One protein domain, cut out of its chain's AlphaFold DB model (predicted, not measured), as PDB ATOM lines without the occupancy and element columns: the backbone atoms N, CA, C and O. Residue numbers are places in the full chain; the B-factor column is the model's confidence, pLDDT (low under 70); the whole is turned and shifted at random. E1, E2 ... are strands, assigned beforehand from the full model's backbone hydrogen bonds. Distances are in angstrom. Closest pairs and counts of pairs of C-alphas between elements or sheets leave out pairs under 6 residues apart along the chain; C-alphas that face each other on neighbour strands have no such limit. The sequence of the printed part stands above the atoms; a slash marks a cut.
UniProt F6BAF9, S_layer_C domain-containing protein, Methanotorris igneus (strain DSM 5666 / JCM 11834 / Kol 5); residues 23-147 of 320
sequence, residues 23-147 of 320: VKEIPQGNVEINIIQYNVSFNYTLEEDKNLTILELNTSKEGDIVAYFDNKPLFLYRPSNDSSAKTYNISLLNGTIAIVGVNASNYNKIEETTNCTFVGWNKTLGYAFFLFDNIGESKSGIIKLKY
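Overview. This is residues 23 to 147 of the 320 residues of the protein "S_layer_C domain-containing protein" of Methanotorris igneus (strain DSM 5666 / JCM 11834 / Kol 5) (UniProt F6BAF9). A six-stranded sheet, E1 E4 E5 E8 E11 E10, is curled like part of a barrel; the hairpin of E2 and E3 covers its hollow side, and a four-stranded sheet, E6 E7 E12 E9, is partly face to face with its outer side, the strands crossed at 38 degrees. The three sheets make a stack, face to face in turn. The printed part has 125 residues with twelve named strands, E1 to E12 in order along the chain, and no named helix: the class is all strand. The sheets run in the orders named and are antiparallel throughout. The whole is compact, with a radius of gyration of the C-alphas of 13.8 A and spans of 44 by 32 by 24 A.

Arrangement. E1, residues 23 to 26, is an edge strand of the six-stranded sheet and neighbours E4, residues 50 to 54, with N 24 and O 52 2.8 A apart. E4 and E5, residues 63 to 69, form a hairpin, with N 53 and O 68 at 2.8 A. E5 neighbours E8, residues 98 to 103, with N 64 and O 101 at 2.9 A. E8 neighbours E11, residues 127 to 132, with N 100 and O 130 at 2.9 A. E11 forms a hairpin with E10, residues 117 to 122, the other edge strand, with N 122 and O 127 at 2.8 A. E2, residues 29 to 35, and E3, residues 40 to 46, form a hairpin, with N 31 and O 44 at 2.9 A. The closest C-alphas of E3 and E10 are those of Val 40 and Gly 120, 5.5 A apart. E6, residues 75 to 81, and E7, residues 85 to 92, form a hairpin, with N 80 and O 87 at 2.8 A. E7 neighbours E12, residues 141 to 146, with N 88 and O 143 at 2.8 A. E12 neighbours the edge strand E9, residues 109 to 114, with N 111 and O 144 at 2.8 A. The closest C-alphas of E5 and E6 are those of Gly 63 and Tyr 77, 6.9 A apart. E2 and E12 are apart.

Along the chain. E1 begins at C-alpha 23, (200.773, 182.114, 135.343). E2 and E5 are each 18.0 A long from first to last C-alpha, E3 17.7 A, E6 19.9 A and E7 22.8 A. E7 begins at C-alpha 85, (223.590, 208.893, 136.924). E12, 16.7 A long, ends at C-alpha 146, (222.842, 207.724, 132.731).

Size, cuts and confidence. The two C-alphas farthest apart are those of Pro 27 and Ser 83, 44.3 A. The printed part has no cut and no long link. The mean pLDDT of the printed part is 85.9; residue 95 and residues 134 to 139 are under 70.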
ATOM      1  N   VAL A  23     199.818 183.224 135.226       80.94
ATOM      2  CA  VAL A  23     200.773 182.114 135.343       80.94
ATOM      3  C   VAL A  23     200.769 181.333 134.038       80.94
ATOM      4  O   VAL A  23     199.718 180.876 133.587       80.94
ATOM      5  N   LYS A  24     201.946 181.170 133.440       85.31
ATOM      6  CA  LYS A  24     202.152 180.463 132.180       85.31
ATOM      7  C   LYS A  24     203.310 179.482 132.312       85.31
ATOM      8  O   LYS A  24     204.417 179.880 132.657       85.31
ATOM      9  N   GLU A  25     203.069 178.221 131.981       89.62
ATOM     10  CA  GLU A  25     204.121 177.209 131.883       89.62
ATOM     11  C   GLU A  25     205.005 177.482 130.656       89.62
ATOM     12  O   GLU A  25     204.506 177.744 129.555       89.62
ATOM     13  N   ILE A  26     206.322 177.460 130.857       86.94
ATOM     14  CA  ILE A  26     207.333 177.668 129.825       86.94
ATOM     15  C   ILE A  26     208.213 176.413 129.772       86.94
ATOM     16  O   ILE A  26     208.829 176.077 130.786       86.94
ATOM     17  N   PRO A  27     208.283 175.727 128.619       83.62
ATOM     18  CA  PRO A  27     209.064 174.505 128.498       83.62
ATOM     19  C   PRO A  27     210.570 174.788 128.548       83.62
ATOM     20  O   PRO A  27     211.025 175.874 128.181       83.62
ATOM     21  N   GLN A  28     211.338 173.777 128.944       89.56
ATOM     22  CA  GLN A  28     212.796 173.766 128.897       89.56
ATOM     23  C   GLN A  28     213.341 174.021 127.482       89.56
ATOM     24  O   GLN A  28     212.710 173.708 126.467       89.56
ATOM     25  N   GLY A  29     214.569 174.534 127.415       83.12
ATOM     26  CA  GLY A  29     215.278 174.846 126.179       83.12
ATOM     27  C   GLY A  29     215.272 176.333 125.831       83.12
ATOM     28  O   GLY A  29     215.011 177.196 126.668       83.12
ATOM     29  N   ASN A  30     215.625 176.636 124.581       82.81
ATOM     30  CA  ASN A  30     215.693 178.008 124.082       82.81
ATOM     31  C   ASN A  30     214.287 178.528 123.794       82.81
ATOM     32  O   ASN A  30     213.635 178.084 122.848       82.81
ATOM     33  N   VAL A  31     213.848 179.490 124.595       84.06
ATOM     34  CA  VAL A  31     212.511 180.070 124.533       84.06
ATOM     35  C   VAL A  31     212.589 181.582 124.379       84.06
ATOM     36  O   VAL A  31     213.418 182.252 124.996       84.06
ATOM     37  N   GLU A  32     211.698 182.135 123.561       85.06
ATOM     38  CA  GLU A  32     211.469 183.576 123.511       85.06
ATOM     39  C   GLU A  32     210.423 183.950 124.570       85.06
ATOM     40  O   GLU A  32     209.242 183.590 124.474       85.06
ATOM     41  N   ILE A  33     210.849 184.682 125.597       86.12
ATOM     42  CA  ILE A  33     209.973 185.167 126.659       86.12
ATOM     43  C   ILE A  33     209.419 186.522 126.246       86.12
ATOM     44  O   ILE A  33     210.152 187.499 126.122       86.12
ATOM     45  N   ASN A  34     208.099 186.582 126.099       83.00
ATOM     46  CA  ASN A  34     207.371 187.779 125.702       83.00
ATOM     47  C   ASN A  34     206.550 188.316 126.880       83.00
ATOM     48  O   ASN A  34     205.552 187.706 127.265       83.00
ATOM     49  N   ILE A  35     206.920 189.482 127.417       83.25
ATOM     50  CA  ILE A  35     206.143 190.185 128.446       83.25
ATOM     51  C   ILE A  35     205.400 191.347 127.783       83.25
ATOM     52  O   ILE A  35     205.830 192.504 127.775       83.25
ATOM     53  N   ILE A  36     204.265 190.999 127.178       74.25
ATOM     54  CA  ILE A  36     203.510 191.846 126.243       74.25
ATOM     55  C   ILE A  36     203.104 193.187 126.866       74.25
ATOM     56  O   ILE A  36     203.166 194.222 126.193       74.25
ATOM     57  N   GLN A  37     202.715 193.181 128.144       76.56
ATOM     58  CA  GLN A  37     202.284 194.381 128.864       76.56
ATOM     59  C   GLN A  37     203.402 195.420 129.036       76.56
ATOM     60  O   GLN A  37     203.116 196.608 129.156       76.56
ATOM     61  N   TYR A  38     204.667 194.995 128.969       80.88
ATOM     62  CA  TYR A  38     205.824 195.885 129.077       80.88
ATOM     63  C   TYR A  38     206.559 196.112 127.765       80.88
ATOM     64  O   TYR A  38     207.492 196.908 127.755       80.88
ATOM     65  N   ASN A  39     206.123 195.501 126.658       75.19
ATOM     66  CA  ASN A  39     206.822 195.565 125.367       75.19
ATOM     67  C   ASN A  39     208.278 195.070 125.464       75.19
ATOM     68  O   ASN A  39     209.193 195.666 124.898       75.19
ATOM     69  N   VAL A  40     208.486 193.989 126.217       79.88
ATOM     70  CA  VAL A  40     209.801 193.387 126.434       79.88
ATOM     71  C   VAL A  40     209.779 191.957 125.900       79.88
ATOM     72  O   VAL A  40     208.902 191.180 126.280       79.88
ATOM     73  N   SER A  41     210.730 191.623 125.026       81.88
ATOM     74  CA  SER A  41     210.965 190.259 124.541       81.88
ATOM     75  C   SER A  41     212.453 189.931 124.596       81.88
ATOM     76  O   SER A  41     213.283 190.795 124.309       81.88
ATOM     77  N   PHE A  42     212.787 188.704 124.982       83.75
ATOM     78  CA  PHE A  42     214.162 188.228 125.056       83.75
ATOM     79  C   PHE A  42     214.242 186.712 124.921       83.75
ATOM     80  O   PHE A  42     213.346 185.985 125.344       83.75
ATOM     81  N   ASN A  43     215.351 186.241 124.359       84.81
ATOM     82  CA  ASN A  43     215.664 184.820 124.315       84.81
ATOM     83  C   ASN A  43     216.309 184.398 125.633       84.81
ATOM     84  O   ASN A  43     217.213 185.073 126.127       84.81
ATOM     85  N   TYR A  44     215.861 183.272 126.174       86.44
ATOM     86  CA  TYR A  44     216.422 182.684 127.377       86.44
ATOM     87  C   TYR A  44     216.444 181.162 127.270       86.44
ATOM     88  O   TYR A  44     215.596 180.570 126.604       86.44
ATOM     89  N   THR A  45     217.415 180.534 127.924       87.44
ATOM     90  CA  THR A  45     217.550 179.077 127.948       87.44
ATOM     91  C   THR A  45     217.151 178.577 129.326       87.44
ATOM     92  O   THR A  45     217.815 178.885 130.311       87.44
ATOM     93  N   LEU A  46     216.063 177.816 129.395       85.88
ATOM     94  CA  LEU A  46     215.617 177.164 130.622       85.88
ATOM     95  C   LEU A  46     216.201 175.751 130.705       85.88
ATOM     96  O   LEU A  46     216.131 174.994 129.738       85.88
ATOM     97  N   GLU A  47     216.771 175.395 131.856       86.69
ATOM     98  CA  GLU A  47     217.310 174.047 132.109       86.69
ATOM     99  C   GLU A  47     216.211 173.009 132.385       86.69
ATOM    100  O   GLU A  47     216.425 171.814 132.210       86.69
ATOM    101  N   GLU A  48     215.033 173.471 132.799       88.12
ATOM    102  CA  GLU A  48     213.860 172.670 133.143       88.12
ATOM    103  C   GLU A  48     212.584 173.472 132.852       88.12
ATOM    104  O   GLU A  48     212.645 174.685 132.631       88.12
ATOM    105  N   ASP A  49     211.434 172.804 132.843       87.94
ATOM    106  CA  ASP A  49     210.142 173.468 132.673       87.94
ATOM    107  C   ASP A  49     209.864 174.365 133.890       87.94
ATOM    108  O   ASP A  49     210.011 173.934 135.036       87.94
ATOM    109  N   LYS A  50     209.467 175.621 133.656       89.56
ATOM    110  CA  LYS A  50     209.219 176.599 134.728       89.56
ATOM    111  C   LYS A  50     207.916 177.350 134.540       89.56
ATOM    112  O   LYS A  50     207.468 177.596 133.421       89.56
ATOM    113  N   ASN A  51     207.334 177.801 135.644       89.94
ATOM    114  CA  ASN A  51     206.118 178.606 135.629       89.94
ATOM    115  C   ASN A  51     206.458 180.093 135.649       89.94
ATOM    116  O   ASN A  51     206.866 180.629 136.673       89.94
ATOM    117  N   LEU A  52     206.249 180.793 134.540       92.00
ATOM    118  CA  LEU A  52     206.377 182.243 134.484       92.00
ATOM    119  C   LEU A  52     205.122 182.900 135.061       92.00
ATOM    120  O   LEU A  52     204.030 182.734 134.527       92.00
ATOM    121  N   THR A  53     205.288 183.701 136.107       92.75
ATOM    122  CA  THR A  53     204.243 184.594 136.612       92.75
ATOM    123  C   THR A  53     204.545 186.028 136.205       92.75
ATOM    124  O   THR A  53     205.630 186.533 136.495       92.75
ATOM    125  N   ILE A  54     203.580 186.706 135.587       90.06
ATOM    126  CA  ILE A  54     203.677 188.123 135.216       90.06
ATOM    127  C   ILE A  54     202.855 188.957 136.205       90.06
ATOM    128  O   ILE A  54     201.694 188.658 136.473       90.06
ATOM    129  N   LEU A  55     203.462 190.004 136.761       90.62
ATOM    130  CA  LEU A  55     202.851 190.927 137.718       90.62
ATOM    131  C   LEU A  55     202.654 192.295 137.084       90.62
ATOM    132  O   LEU A  55     203.461 192.693 136.252       90.62
ATOM    133  N   GLU A  56     201.637 193.034 137.519       89.44
ATOM    134  CA  GLU A  56     201.467 194.451 137.187       89.44
ATOM    135  C   GLU A  56     202.555 195.318 137.848       89.44
ATOM    136  O   GLU A  56     202.923 195.111 139.005       89.44
ATOM    137  N   LEU A  57     203.075 196.292 137.100       87.88
ATOM    138  CA  LEU A  57     204.160 197.170 137.510       87.88
ATOM    139  C   LEU A  57     203.580 198.259 138.394       87.88
ATOM    140  O   LEU A  57     202.766 199.067 137.944       87.88
ATOM    141  N   ASN A  58     204.066 198.355 139.627       87.19
ATOM    142  CA  ASN A  58     203.723 199.483 140.468       87.19
ATOM    143  C   ASN A  58     204.533 200.724 140.066       87.19
ATOM    144  O   ASN A  58     205.635 200.953 140.564       87.19
ATOM    145  N   THR A  59     203.953 201.562 139.207       84.44
ATOM    146  CA  THR A  59     204.602 202.776 138.686       84.44
ATOM    147  C   THR A  59     204.873 203.855 139.741       84.44
ATOM    148  O   THR A  59     205.612 204.797 139.458       84.44
ATOM    149  N   SER A  60     204.322 203.720 140.956       84.25
ATOM    150  CA  SER A  60     204.635 204.597 142.093       84.25
ATOM    151  C   SER A  60     205.965 204.262 142.779       84.25
ATOM    152  O   SER A  60     206.445 205.043 143.602       84.25
ATOM    153  N   LYS A  61     206.568 203.109 142.464       87.00
ATOM    154  CA  LYS A  61     207.866 202.688 142.997       87.00
ATOM    155  C   LYS A  61     208.987 202.999 142.019       87.00
ATOM    156  O   LYS A  61     208.803 203.076 140.818       87.00
ATOM    157  N   GLU A  62     210.191 203.099 142.550       91.31
ATOM    158  CA  GLU A  62     211.411 203.309 141.768       91.31
ATOM    159  C   GLU A  62     211.946 202.010 141.138       91.31
ATOM    160  O   GLU A  62     212.682 202.045 140.154       91.31
ATOM    161  N   GLY A  63     211.540 200.857 141.669       92.50
ATOM    162  CA  GLY A  63     211.731 199.554 141.048       92.50
ATOM    163  C   GLY A  63     210.697 198.549 141.548       92.50
ATOM    164  O   GLY A  63     210.184 198.688 142.664       92.50
ATOM    165  N   ASP A  64     210.380 197.548 140.728       93.06
ATOM    166  CA  ASP A  64     209.434 196.480 141.068       93.06
ATOM    167  C   ASP A  64     209.721 195.196 140.279       93.06
ATOM    168  O   ASP A  64     210.193 195.246 139.139       93.06
ATOM    169  N   ILE A  65     209.404 194.037 140.867       92.38
ATOM    170  CA  ILE A  65     209.370 192.780 140.106       92.38
ATOM    171  C   ILE A  65     208.143 192.809 139.212       92.38
ATOM    172  O   ILE A  65     207.025 192.991 139.691       92.38
ATOM    173  N   VAL A  66     208.356 192.536 137.933       93.31
ATOM    174  CA  VAL A  66     207.287 192.509 136.941       93.31
ATOM    175  C   VAL A  66     207.042 191.128 136.352       93.31
ATOM    176  O   VAL A  66     205.978 190.879 135.793       93.31
ATOM    177  N   ALA A  67     207.998 190.213 136.497       93.06
ATOM    178  CA  ALA A  67     207.782 188.798 136.250       93.06
ATOM    179  C   ALA A  67     208.793 187.949 137.026       93.06
ATOM    180  O   ALA A  67     209.873 188.427 137.373       93.06
ATOM    181  N   TYR A  68     208.450 186.700 137.312       91.94
ATOM    182  CA  TYR A  68     209.343 185.744 137.965       91.94
ATOM    183  C   TYR A  68     208.982 184.310 137.596       91.94
ATOM    184  O   TYR A  68     207.842 184.034 137.229       91.94
ATOM    185  N   PHE A  69     209.950 183.409 137.718       89.56
ATOM    186  CA  PHE A  69     209.751 181.981 137.512       89.56
ATOM    187  C   PHE A  69     209.514 181.255 138.837       89.56
ATOM    188  O   PHE A  69     210.242 181.459 139.801       89.56
ATOM    189  N   ASP A  70     208.511 180.392 138.890       88.56
ATOM    190  CA  ASP A  70     208.160 179.530 140.018       88.56
ATOM    191  C   ASP A  70     207.809 180.306 141.296       88.56
ATOM    192  O   ASP A  70     206.649 180.638 141.538       88.56
ATOM    193  N   ASN A  71     208.804 180.623 142.123       85.69
ATOM    194  CA  ASN A  71     208.606 181.197 143.449       85.69
ATOM    195  C   ASN A  71     208.788 182.711 143.440       85.69
ATOM    196  O   ASN A  71     209.815 183.221 143.008       85.69
ATOM    197  N   LYS A  72     207.825 183.454 143.997       86.44
ATOM    198  CA  LYS A  72     207.922 184.916 144.076       86.44
ATOM    199  C   LYS A  72     209.177 185.344 144.858       86.44
ATOM    200  O   LYS A  72     209.277 185.018 146.047       86.44
ATOM    201  N   PRO A  73     210.089 186.131 144.254       85.12
ATOM    202  CA  PRO A  73     211.267 186.594 144.961       85.12
ATOM    203  C   PRO A  73     210.921 187.683 145.982       85.12
ATOM    204  O   PRO A  73     210.085 188.562 145.755       85.12
ATOM    205  N   LEU A  74     211.636 187.661 147.101       82.44
ATOM    206  CA  LEU A  74     211.755 188.758 148.043       82.44
ATOM    207  C   LEU A  74     212.694 189.800 147.447       82.44
ATOM    208  O   LEU A  74     213.904 189.593 147.362       82.44
ATOM    209  N   PHE A  75     212.108 190.918 147.039       87.69
ATOM    210  CA  PHE A  75     212.789 191.991 146.337       87.69
ATOM    211  C   PHE A  75     213.063 193.173 147.248       87.69
ATOM    212  O   PHE A  75     212.151 193.752 147.845       87.69
ATOM    213  N   LEU A  76     214.335 193.548 147.310       84.75
ATOM    214  CA  LEU A  76     214.796 194.774 147.932       84.75
ATOM    215  C   LEU A  76     215.580 195.573 146.901       84.75
ATOM    216  O   LEU A  76     216.435 195.028 146.205       84.75
ATOM    217  N   TYR A  77     215.334 196.876 146.848       89.62
ATOM    218  CA  TYR A  77     216.124 197.781 146.032       89.62
ATOM    219  C   TYR A  77     216.480 199.045 146.813       89.62
ATOM    220  O   TYR A  77     215.741 199.488 147.695       89.62
ATOM    221  N   ARG A  78     217.640 199.618 146.495       88.94
ATOM    222  CA  ARG A  78     218.121 200.889 147.042       88.94
ATOM    223  C   ARG A  78     218.574 201.783 145.888       88.94
ATOM    224  O   ARG A  78     219.661 201.539 145.350       88.94
ATOM    225  N   PRO A  79     217.753 202.768 145.483       89.31
ATOM    226  CA  PRO A  79     218.154 203.735 144.479       89.31
ATOM    227  C   PRO A  79     219.101 204.767 145.105       89.31
ATOM    228  O   PRO A  79     218.898 205.207 146.237       89.31
ATOM    229  N   SER A  80     220.121 205.177 144.363       89.69
ATOM    230  CA  SER A  80     220.974 206.318 144.683       89.69
ATOM    231  C   SER A  80     221.204 207.159 143.433       89.69
ATOM    232  O   SER A  80     221.303 206.638 142.324       89.69
ATOM    233  N   ASN A  81     221.279 208.474 143.615       87.06
ATOM    234  CA  ASN A  81     221.523 209.419 142.531       87.06
ATOM    235  C   ASN A  81     222.924 210.013 142.689       87.06
ATOM    236  O   ASN A  81     223.303 210.428 143.784       87.06
ATOM    237  N   ASP A  82     223.653 210.093 141.586       77.12
ATOM    238  CA  ASP A  82     224.811 210.964 141.398       77.12
ATOM    239  C   ASP A  82     224.406 212.086 140.420       77.12
ATOM    240  O   ASP A  82     223.399 211.991 139.717       77.12
ATOM    241  N   SER A  83     225.200 213.148 140.356       70.44
ATOM    242  CA  SER A  83     225.093 214.329 139.493       70.44
ATOM    243  C   SER A  83     224.645 214.077 138.043       70.44
ATOM    244  O   SER A  83     224.045 214.965 137.443       70.44
ATOM    245  N   SER A  84     224.906 212.896 137.468       80.06
ATOM    246  CA  SER A  84     224.474 212.540 136.103       80.06
ATOM    247  C   SER A  84     223.920 211.121 135.935       80.06
ATOM    248  O   SER A  84     223.499 210.762 134.834       80.06
ATOM    249  N   ALA A  85     223.901 210.316 136.999       88.69
ATOM    250  CA  ALA A  85     223.590 208.893 136.924       88.69
ATOM    251  C   ALA A  85     222.687 208.445 138.075       88.69
ATOM    252  O   ALA A  85     222.667 209.053 139.144       88.69
ATOM    253  N   LYS A  86     221.953 207.359 137.858       93.94
ATOM    254  CA  LYS A  86     221.119 206.711 138.866       93.94
ATOM    255  C   LYS A  86     221.488 205.254 138.987       93.94
ATOM    256  O   LYS A  86     221.477 204.527 137.998       93.94
ATOM    257  N   THR A  87     221.792 204.842 140.205       95.00
ATOM    258  CA  THR A  87     222.206 203.485 140.521       95.00
ATOM    259  C   THR A  87     221.115 202.790 141.318       95.00
ATOM    260  O   THR A  87     220.651 203.301 142.334       95.00
ATOM    261  N   TYR A  88     220.733 201.596 140.891       94.81
ATOM    262  CA  TYR A  88     219.851 200.693 141.611       94.81
ATOM    263  C   TYR A  88     220.672 199.519 142.126       94.81
ATOM    264  O   TYR A  88     221.188 198.727 141.340       94.81
ATOM    265  N   ASN A  89     220.771 199.399 143.447       91.12
ATOM    266  CA  ASN A  89     221.300 198.200 144.089       91.12
ATOM    267  C   ASN A  89     220.127 197.272 144.393       91.12
ATOM    268  O   ASN A  89     219.240 197.658 145.155       91.12
ATOM    269  N   ILE A  90     220.112 196.087 143.791       90.31
ATOM    270  CA  ILE A  90     218.984 195.156 143.818       90.31
ATOM    271  C   ILE A  90     219.408 193.842 144.467       90.31
ATOM    272  O   ILE A  90     220.454 193.286 144.141       90.31
ATOM    273  N   SER A  91     218.567 193.324 145.357       86.19
ATOM    274  CA  SER A  91     218.751 192.022 145.994       86.19
ATOM    275  C   SER A  91     217.481 191.186 145.872       86.19
ATOM    276  O   SER A  91     216.388 191.662 146.191       86.19
ATOM    277  N   LEU A  92     217.649 189.928 145.457       84.25
ATOM    278  CA  LEU A  92     216.615 188.891 145.461       84.25
ATOM    279  C   LEU A  92     216.990 187.868 146.544       84.25
ATOM    280  O   LEU A  92     217.935 187.106 146.375       84.25
ATOM    281  N   LEU A  93     216.321 187.908 147.700       72.56
ATOM    282  CA  LEU A  93     216.820 187.257 148.927       72.56
ATOM    283  C   LEU A  93     216.559 185.742 149.009       72.56
ATOM    284  O   LEU A  93     217.249 185.047 149.742       72.56
ATOM    285  N   ASN A  94     215.576 185.233 148.274       70.31
ATOM    286  CA  ASN A  94     215.199 183.814 148.187       70.31
ATOM    287  C   ASN A  94     215.158 183.370 146.707       70.31
ATOM    288  O   ASN A  94     214.226 182.690 146.287       70.31
ATOM    289  N   GLY A  95     216.118 183.884 145.926       66.94
ATOM    290  CA  GLY A  95     216.040 184.132 144.487       66.94
ATOM    291  C   GLY A  95     215.584 182.977 143.590       66.94
ATOM    292  O   GLY A  95     215.952 181.821 143.762       66.94
ATOM    293  N   THR A  96     214.823 183.373 142.574       79.38
ATOM    294  CA  THR A  96     214.539 182.650 141.331       79.38
ATOM    295  C   THR A  96     214.934 183.566 140.164       79.38
ATOM    296  O   THR A  96     215.327 184.718 140.382       79.38
ATOM    297  N   ILE A  97     214.751 183.106 138.930       88.06
ATOM    298  CA  ILE A  97     214.842 183.952 137.745       88.06
ATOM    299  C   ILE A  97     213.719 185.001 137.790       88.06
ATOM    300  O   ILE A  97     212.541 184.657 137.919       88.06
ATOM    301  N   ALA A  98     214.062 186.281 137.678       91.69
ATOM    302  CA  ALA A  98     213.105 187.380 137.751       91.69
ATOM    303  C   ALA A  98     213.406 188.495 136.753       91.69
ATOM    304  O   ALA A  98     214.547 188.734 136.369       91.69
ATOM    305  N   ILE A  99     212.360 189.220 136.377       93.50
ATOM    306  CA  ILE A  99     212.433 190.427 135.572       93.50
ATOM    307  C   ILE A  99     212.022 191.590 136.461       93.50
ATOM    308  O   ILE A  99     210.929 191.600 137.039       93.50
ATOM    309  N   VAL A 100     212.906 192.573 136.565       94.31
ATOM    310  CA  VAL A 100     212.698 193.780 137.361       94.31
ATOM    311  C   VAL A 100     212.615 194.980 136.434       94.31
ATOM    312  O   VAL A 100     213.479 195.167 135.576       94.31
ATOM    313  N   GLY A 101     211.585 195.798 136.624       95.75
ATOM    314  CA  GLY A 101     211.512 197.134 136.048       95.75
ATOM    315  C   GLY A 101     212.110 198.149 137.018       95.75
ATOM    316  O   GLY A 101     211.769 198.135 138.199       95.75
ATOM    317  N   VAL A 102     212.966 199.043 136.530       96.19
ATOM    318  CA  VAL A 102     213.449 200.219 137.272       96.19
ATOM    319  C   VAL A 102     213.030 201.498 136.565       96.19
ATOM    320  O   VAL A 102     213.010 201.545 135.332       96.19
ATOM    321  N   ASN A 103     212.683 202.529 137.331       94.19
ATOM    322  CA  ASN A 103     212.310 203.818 136.771       94.19
ATOM    323  C   ASN A 103     213.505 204.418 136.022       94.19
ATOM    324  O   ASN A 103     214.631 204.494 136.507       94.19
ATOM    325  N   ALA A 104     213.247 204.850 134.806       92.75
ATOM    326  CA  ALA A 104     214.250 205.345 133.900       92.75
ATOM    327  C   ALA A 104     213.762 206.570 133.115       92.75
ATOM    328  O   ALA A 104     214.340 206.906 132.089       92.75
ATOM    329  N   SER A 105     212.728 207.271 133.597       86.38
ATOM    330  CA  SER A 105     212.074 208.378 132.879       86.38
ATOM    331  C   SER A 105     213.027 209.496 132.440       86.38
ATOM    332  O   SER A 105     212.768 210.161 131.442       86.38
ATOM    333  N   ASN A 106     214.136 209.692 133.160       87.25
ATOM    334  CA  ASN A 106     215.135 210.729 132.881       87.25
ATOM    335  C   ASN A 106     216.454 210.172 132.328       87.25
ATOM    336  O   ASN A 106     217.437 210.903 132.240       87.25
ATOM    337  N   TYR A 107     216.508 208.885 131.993       88.06
ATOM    338  CA  TYR A 107     217.733 208.199 131.601       88.06
ATOM    339  C   TYR A 107     217.508 207.465 130.281       88.06
ATOM    340  O   TYR A 107     216.451 206.894 130.040       88.06
ATOM    341  N   ASN A 108     218.506 207.486 129.404       84.19
ATOM    342  CA  ASN A 108     218.405 206.913 128.058       84.19
ATOM    343  C   ASN A 108     219.564 205.968 127.722       84.19
ATOM    344  O   ASN A 108     219.622 205.435 126.614       84.19
ATOM    345  N   LYS A 109     220.478 205.756 128.671       90.56
ATOM    346  CA  LYS A 109     221.657 204.915 128.517       90.56
ATOM    347  C   LYS A 109     221.881 204.070 129.757       90.56
ATOM    348  O   LYS A 109     221.676 204.520 130.884       90.56
ATOM    349  N   ILE A 110     222.349 202.854 129.522       93.62
ATOM    350  CA  ILE A 110     222.860 201.958 130.553       93.62
ATOM    351  C   ILE A 110     224.355 202.213 130.627       93.62
ATOM    352  O   ILE A 110     225.065 202.056 129.636       93.62
ATOM    353  N   GLU A 111     224.811 202.684 131.776       92.38
ATOM    354  CA  GLU A 111     226.228 202.911 132.033       92.38
ATOM    355  C   GLU A 111     226.900 201.618 132.489       92.38
ATOM    356  O   GLU A 111     227.984 201.291 132.018       92.38
ATOM    357  N   GLU A 112     226.241 200.872 133.377       92.31
ATOM    358  CA  GLU A 112     226.802 199.665 133.976       92.31
ATOM    359  C   GLU A 112     225.694 198.704 134.422       92.31
ATOM    360  O   GLU A 112     224.651 199.127 134.926       92.31
ATOM    361  N   THR A 113     225.943 197.403 134.278       92.62
ATOM    362  CA  THR A 113     225.125 196.333 134.859       92.62
ATOM    363  C   THR A 113     226.023 195.286 135.498       92.62
ATOM    364  O   THR A 113     226.994 194.850 134.884       92.62
ATOM    365  N   THR A 114     225.675 194.832 136.698       90.44
ATOM    366  CA  THR A 114     226.315 193.691 137.368       90.44
ATOM    367  C   THR A 114     225.246 192.681 137.773       90.44
ATOM    368  O   THR A 114     224.211 193.076 138.309       90.44
ATOM    369  N   ASN A 115     225.502 191.387 137.542       88.88
ATOM    370  CA  ASN A 115     224.613 190.261 137.883       88.88
ATOM    371  C   ASN A 115     223.173 190.395 137.347       88.88
ATOM    372  O   ASN A 115     222.223 189.929 137.975       88.88
ATOM    373  N   CYS A 116     223.015 191.062 136.205       90.88
ATOM    374  CA  CYS A 116     221.759 191.167 135.478       90.88
ATOM    375  C   CYS A 116     222.013 191.454 134.002       90.88
ATOM    376  O   CYS A 116     223.073 191.962 133.630       90.88
ATOM    377  N   THR A 117     221.008 191.161 133.187       91.56
ATOM    378  CA  THR A 117     221.031 191.380 131.742       91.56
ATOM    379  C   THR A 117     219.961 192.392 131.378       91.56
ATOM    380  O   THR A 117     218.816 192.277 131.809       91.56
ATOM    381  N   PHE A 118     220.316 193.397 130.581       92.50
ATOM    382  CA  PHE A 118     219.338 194.337 130.054       92.50
ATOM    383  C   PHE A 118     218.402 193.656 129.054       92.50
ATOM    384  O   PHE A 118     218.856 192.960 128.149       92.50
ATOM    385  N   VAL A 119     217.100 193.894 129.204       92.00
ATOM    386  CA  VAL A 119     216.061 193.224 128.416       92.00
ATOM    387  C   VAL A 119     215.326 194.191 127.498       92.00
ATOM    388  O   VAL A 119     214.971 193.841 126.377       92.00
ATOM    389  N   GLY A 120     215.088 195.423 127.944       87.25
ATOM    390  CA  GLY A 120     214.379 196.388 127.114       87.25
ATOM    391  C   GLY A 120     214.028 197.685 127.822       87.25
ATOM    392  O   GLY A 120     213.986 197.768 129.048       87.25
ATOM    393  N   TRP A 121     213.760 198.705 127.014       85.62
ATOM    394  CA  TRP A 121     213.193 199.971 127.458       85.62
ATOM    395  C   TRP A 121     211.688 199.958 127.205       85.62
ATOM    396  O   TRP A 121     211.246 199.543 126.137       85.62
ATOM    397  N   ASN A 122     210.916 200.501 128.140       83.25
ATOM    398  CA  ASN A 122     209.574 200.988 127.868       83.25
ATOM    399  C   ASN A 122     209.541 202.481 128.181       83.25
ATOM    400  O   ASN A 122     209.339 202.895 129.327       83.25
ATOM    401  N   LYS A 123     209.766 203.303 127.155       78.56
ATOM    402  CA  LYS A 123     209.834 204.759 127.319       78.56
ATOM    403  C   LYS A 123     208.483 205.370 127.680       78.56
ATOM    404  O   LYS A 123     208.456 206.393 128.351       78.56
ATOM    405  N   THR A 124     207.377 204.731 127.294       78.31
ATOM    406  CA  THR A 124     206.020 205.171 127.656       78.31
ATOM    407  C   THR A 124     205.777 205.069 129.156       78.31
ATOM    408  O   THR A 124     205.247 206.000 129.752       78.31
ATOM    409  N   LEU A 125     206.184 203.959 129.773       80.38
ATOM    410  CA  LEU A 125     206.121 203.802 131.226       80.38
ATOM    411  C   LEU A 125     207.245 204.582 131.919       80.38
ATOM    412  O   LEU A 125     207.128 204.908 133.096       80.38
ATOM    413  N   GLY A 126     208.327 204.870 131.192       88.06
ATOM    414  CA  GLY A 126     209.550 205.438 131.741       88.06
ATOM    415  C   GLY A 126     210.317 204.409 132.562       88.06
ATOM    416  O   GLY A 126     210.800 204.745 133.633       88.06
ATOM    417  N   TYR A 127     210.393 203.156 132.101       94.44
ATOM    418  CA  TYR A 127     211.092 202.067 132.795       94.44
ATOM    419  C   TYR A 127     212.095 201.358 131.886       94.44
ATOM    420  O   TYR A 127     211.898 201.248 130.675       94.44
ATOM    421  N   ALA A 128     213.152 200.834 132.497       94.75
ATOM    422  CA  ALA A 128     214.072 199.876 131.900       94.75
ATOM    423  C   ALA A 128     213.933 198.529 132.616       94.75
ATOM    424  O   ALA A 128     213.756 198.487 133.834       94.75
ATOM    425  N   PHE A 129     214.006 197.436 131.864       95.69
ATOM    426  CA  PHE A 129     213.767 196.086 132.363       95.69
ATOM    427  C   PHE A 129     215.034 195.249 132.308       95.69
ATOM    428  O   PHE A 129     215.770 195.277 131.317       95.69
ATOM    429  N   PHE A 130     215.261 194.492 133.376       94.75
ATOM    430  CA  PHE A 130     216.469 193.708 133.589       94.75
ATOM    431  C   PHE A 130     216.111 192.300 134.055       94.75
ATOM    432  O   PHE A 130     215.262 192.128 134.930       94.75
ATOM    433  N   LEU A 131     216.762 191.307 133.458       92.69
ATOM    434  CA  LEU A 131     216.672 189.903 133.813       92.69
ATOM    435  C   LEU A 131     217.726 189.593 134.871       92.69
ATOM    436  O   LEU A 131     218.901 189.925 134.715       92.69
ATOM    437  N   PHE A 132     217.288 188.918 135.919       90.12
ATOM    438  CA  PHE A 132     218.096 188.436 137.020       90.12
ATOM    439  C   PHE A 132     217.954 186.926 137.077       90.12
ATOM    440  O   PHE A 132     216.913 186.431 137.486       90.12
ATOM    441  N   ASP A 133     218.983 186.201 136.663       83.31
ATOM    442  CA  ASP A 133     219.000 184.739 136.624       83.31
ATOM    443  C   ASP A 133     220.056 184.108 137.544       83.31
ATOM    444  O   ASP A 133     219.946 182.944 137.911       83.31
ATOM    445  N   ASN A 134     221.054 184.889 137.959       62.09
ATOM    446  CA  ASN A 134     222.204 184.420 138.733       62.09
ATOM    447  C   ASN A 134     222.314 185.092 140.117       62.09
ATOM    448  O   ASN A 134     223.404 185.209 140.687       62.09
ATOM    449  N   ILE A 135     221.194 185.558 140.682       60.00
ATOM    450  CA  ILE A 135     221.142 186.026 142.076       60.00
ATOM    451  C   ILE A 135     220.835 184.832 142.994       60.00
ATOM    452  O   ILE A 135     219.740 184.684 143.528       60.00
ATOM    453  N   GLY A 136     221.825 183.949 143.133       50.34
ATOM    454  CA  GLY A 136     221.913 182.981 144.230       50.34
ATOM    455  C   GLY A 136     222.520 183.619 145.487       50.34
ATOM    456  O   GLY A 136     223.103 184.705 145.410       50.34
ATOM    457  N   GLU A 137     222.360 182.956 146.639       48.44
ATOM    458  CA  GLU A 137     222.662 183.464 147.988       48.44
ATOM    459  C   GLU A 137     223.914 184.364 148.056       48.44
ATOM    460  O   GLU A 137     225.024 183.958 147.716       48.44
ATOM    461  N   SER A 138     223.734 185.593 148.556       50.28
ATOM    462  CA  SER A 138     224.771 186.629 148.767       50.28
ATOM    463  C   SER A 138     225.190 187.480 147.562       50.28
ATOM    464  O   SER A 138     226.102 188.297 147.700       50.28
ATOM    465  N   LYS A 139     224.533 187.371 146.403       64.56
ATOM    466  CA  LYS A 139     224.765 188.298 145.283       64.56
ATOM    467  C   LYS A 139     223.725 189.422 145.260       64.56
ATOM    468  O   LYS A 139     222.550 189.219 145.543       64.56
ATOM    469  N   SER A 140     224.169 190.621 144.905       79.06
ATOM    470  CA  SER A 140     223.308 191.749 144.545       79.06
ATOM    471  C   SER A 140     223.583 192.112 143.095       79.06
ATOM    472  O   SER A 140     224.700 191.927 142.602       79.06
ATOM    473  N   GLY A 141     222.567 192.616 142.409       88.44
ATOM    474  CA  GLY A 141     222.746 193.231 141.109       88.44
ATOM    475  C   GLY A 141     222.841 194.741 141.210       88.44
ATOM    476  O   GLY A 141     222.291 195.363 142.122       88.44
ATOM    477  N   ILE A 142     223.559 195.319 140.258       91.50
ATOM    478  CA  ILE A 142     223.716 196.762 140.123       91.50
ATOM    479  C   ILE A 142     223.220 197.132 138.736       91.50
ATOM    480  O   ILE A 142     223.618 196.509 137.756       91.50
ATOM    481  N   ILE A 143     222.371 198.150 138.665       95.31
ATOM    482  CA  ILE A 143     221.994 198.809 137.416       95.31
ATOM    483  C   ILE A 143     222.370 200.273 137.560       95.31
ATOM    484  O   ILE A 143     221.873 200.941 138.463       95.31
ATOM    485  N   LYS A 144     223.210 200.789 136.667       95.62
ATOM    486  CA  LYS A 144     223.555 202.206 136.603       95.62
ATOM    487  C   LYS A 144     223.051 202.791 135.294       95.62
ATOM    488  O   LYS A 144     223.450 202.362 134.211       95.62
ATOM    489  N   LEU A 145     222.155 203.760 135.399       94.69
ATOM    490  CA  LEU A 145     221.558 204.474 134.280       94.69
ATOM    491  C   LEU A 145     222.146 205.875 134.194       94.69
ATOM    492  O   LEU A 145     222.379 206.517 135.217       94.69
ATOM    493  N   LYS A 146     222.334 206.377 132.978       93.44
ATOM    494  CA  LYS A 146     222.842 207.724 132.731       93.44
ATOM    495  C   LYS A 146     221.971 208.447 131.716       93.44
ATOM    496  O   LYS A 146     221.397 207.837 130.812       93.44
ATOM    497  N   TYR A 147     221.861 209.757 131.897       85.31
ATOM    498  CA  TYR A 147     221.375 210.629 130.846       85.31
ATOM    499  C   TYR A 147     222.557 211.021 129.968       85.31
ATOM    500  O   TYR A 147     223.493 211.682 130.421       85.31
TER     501      TYR A 147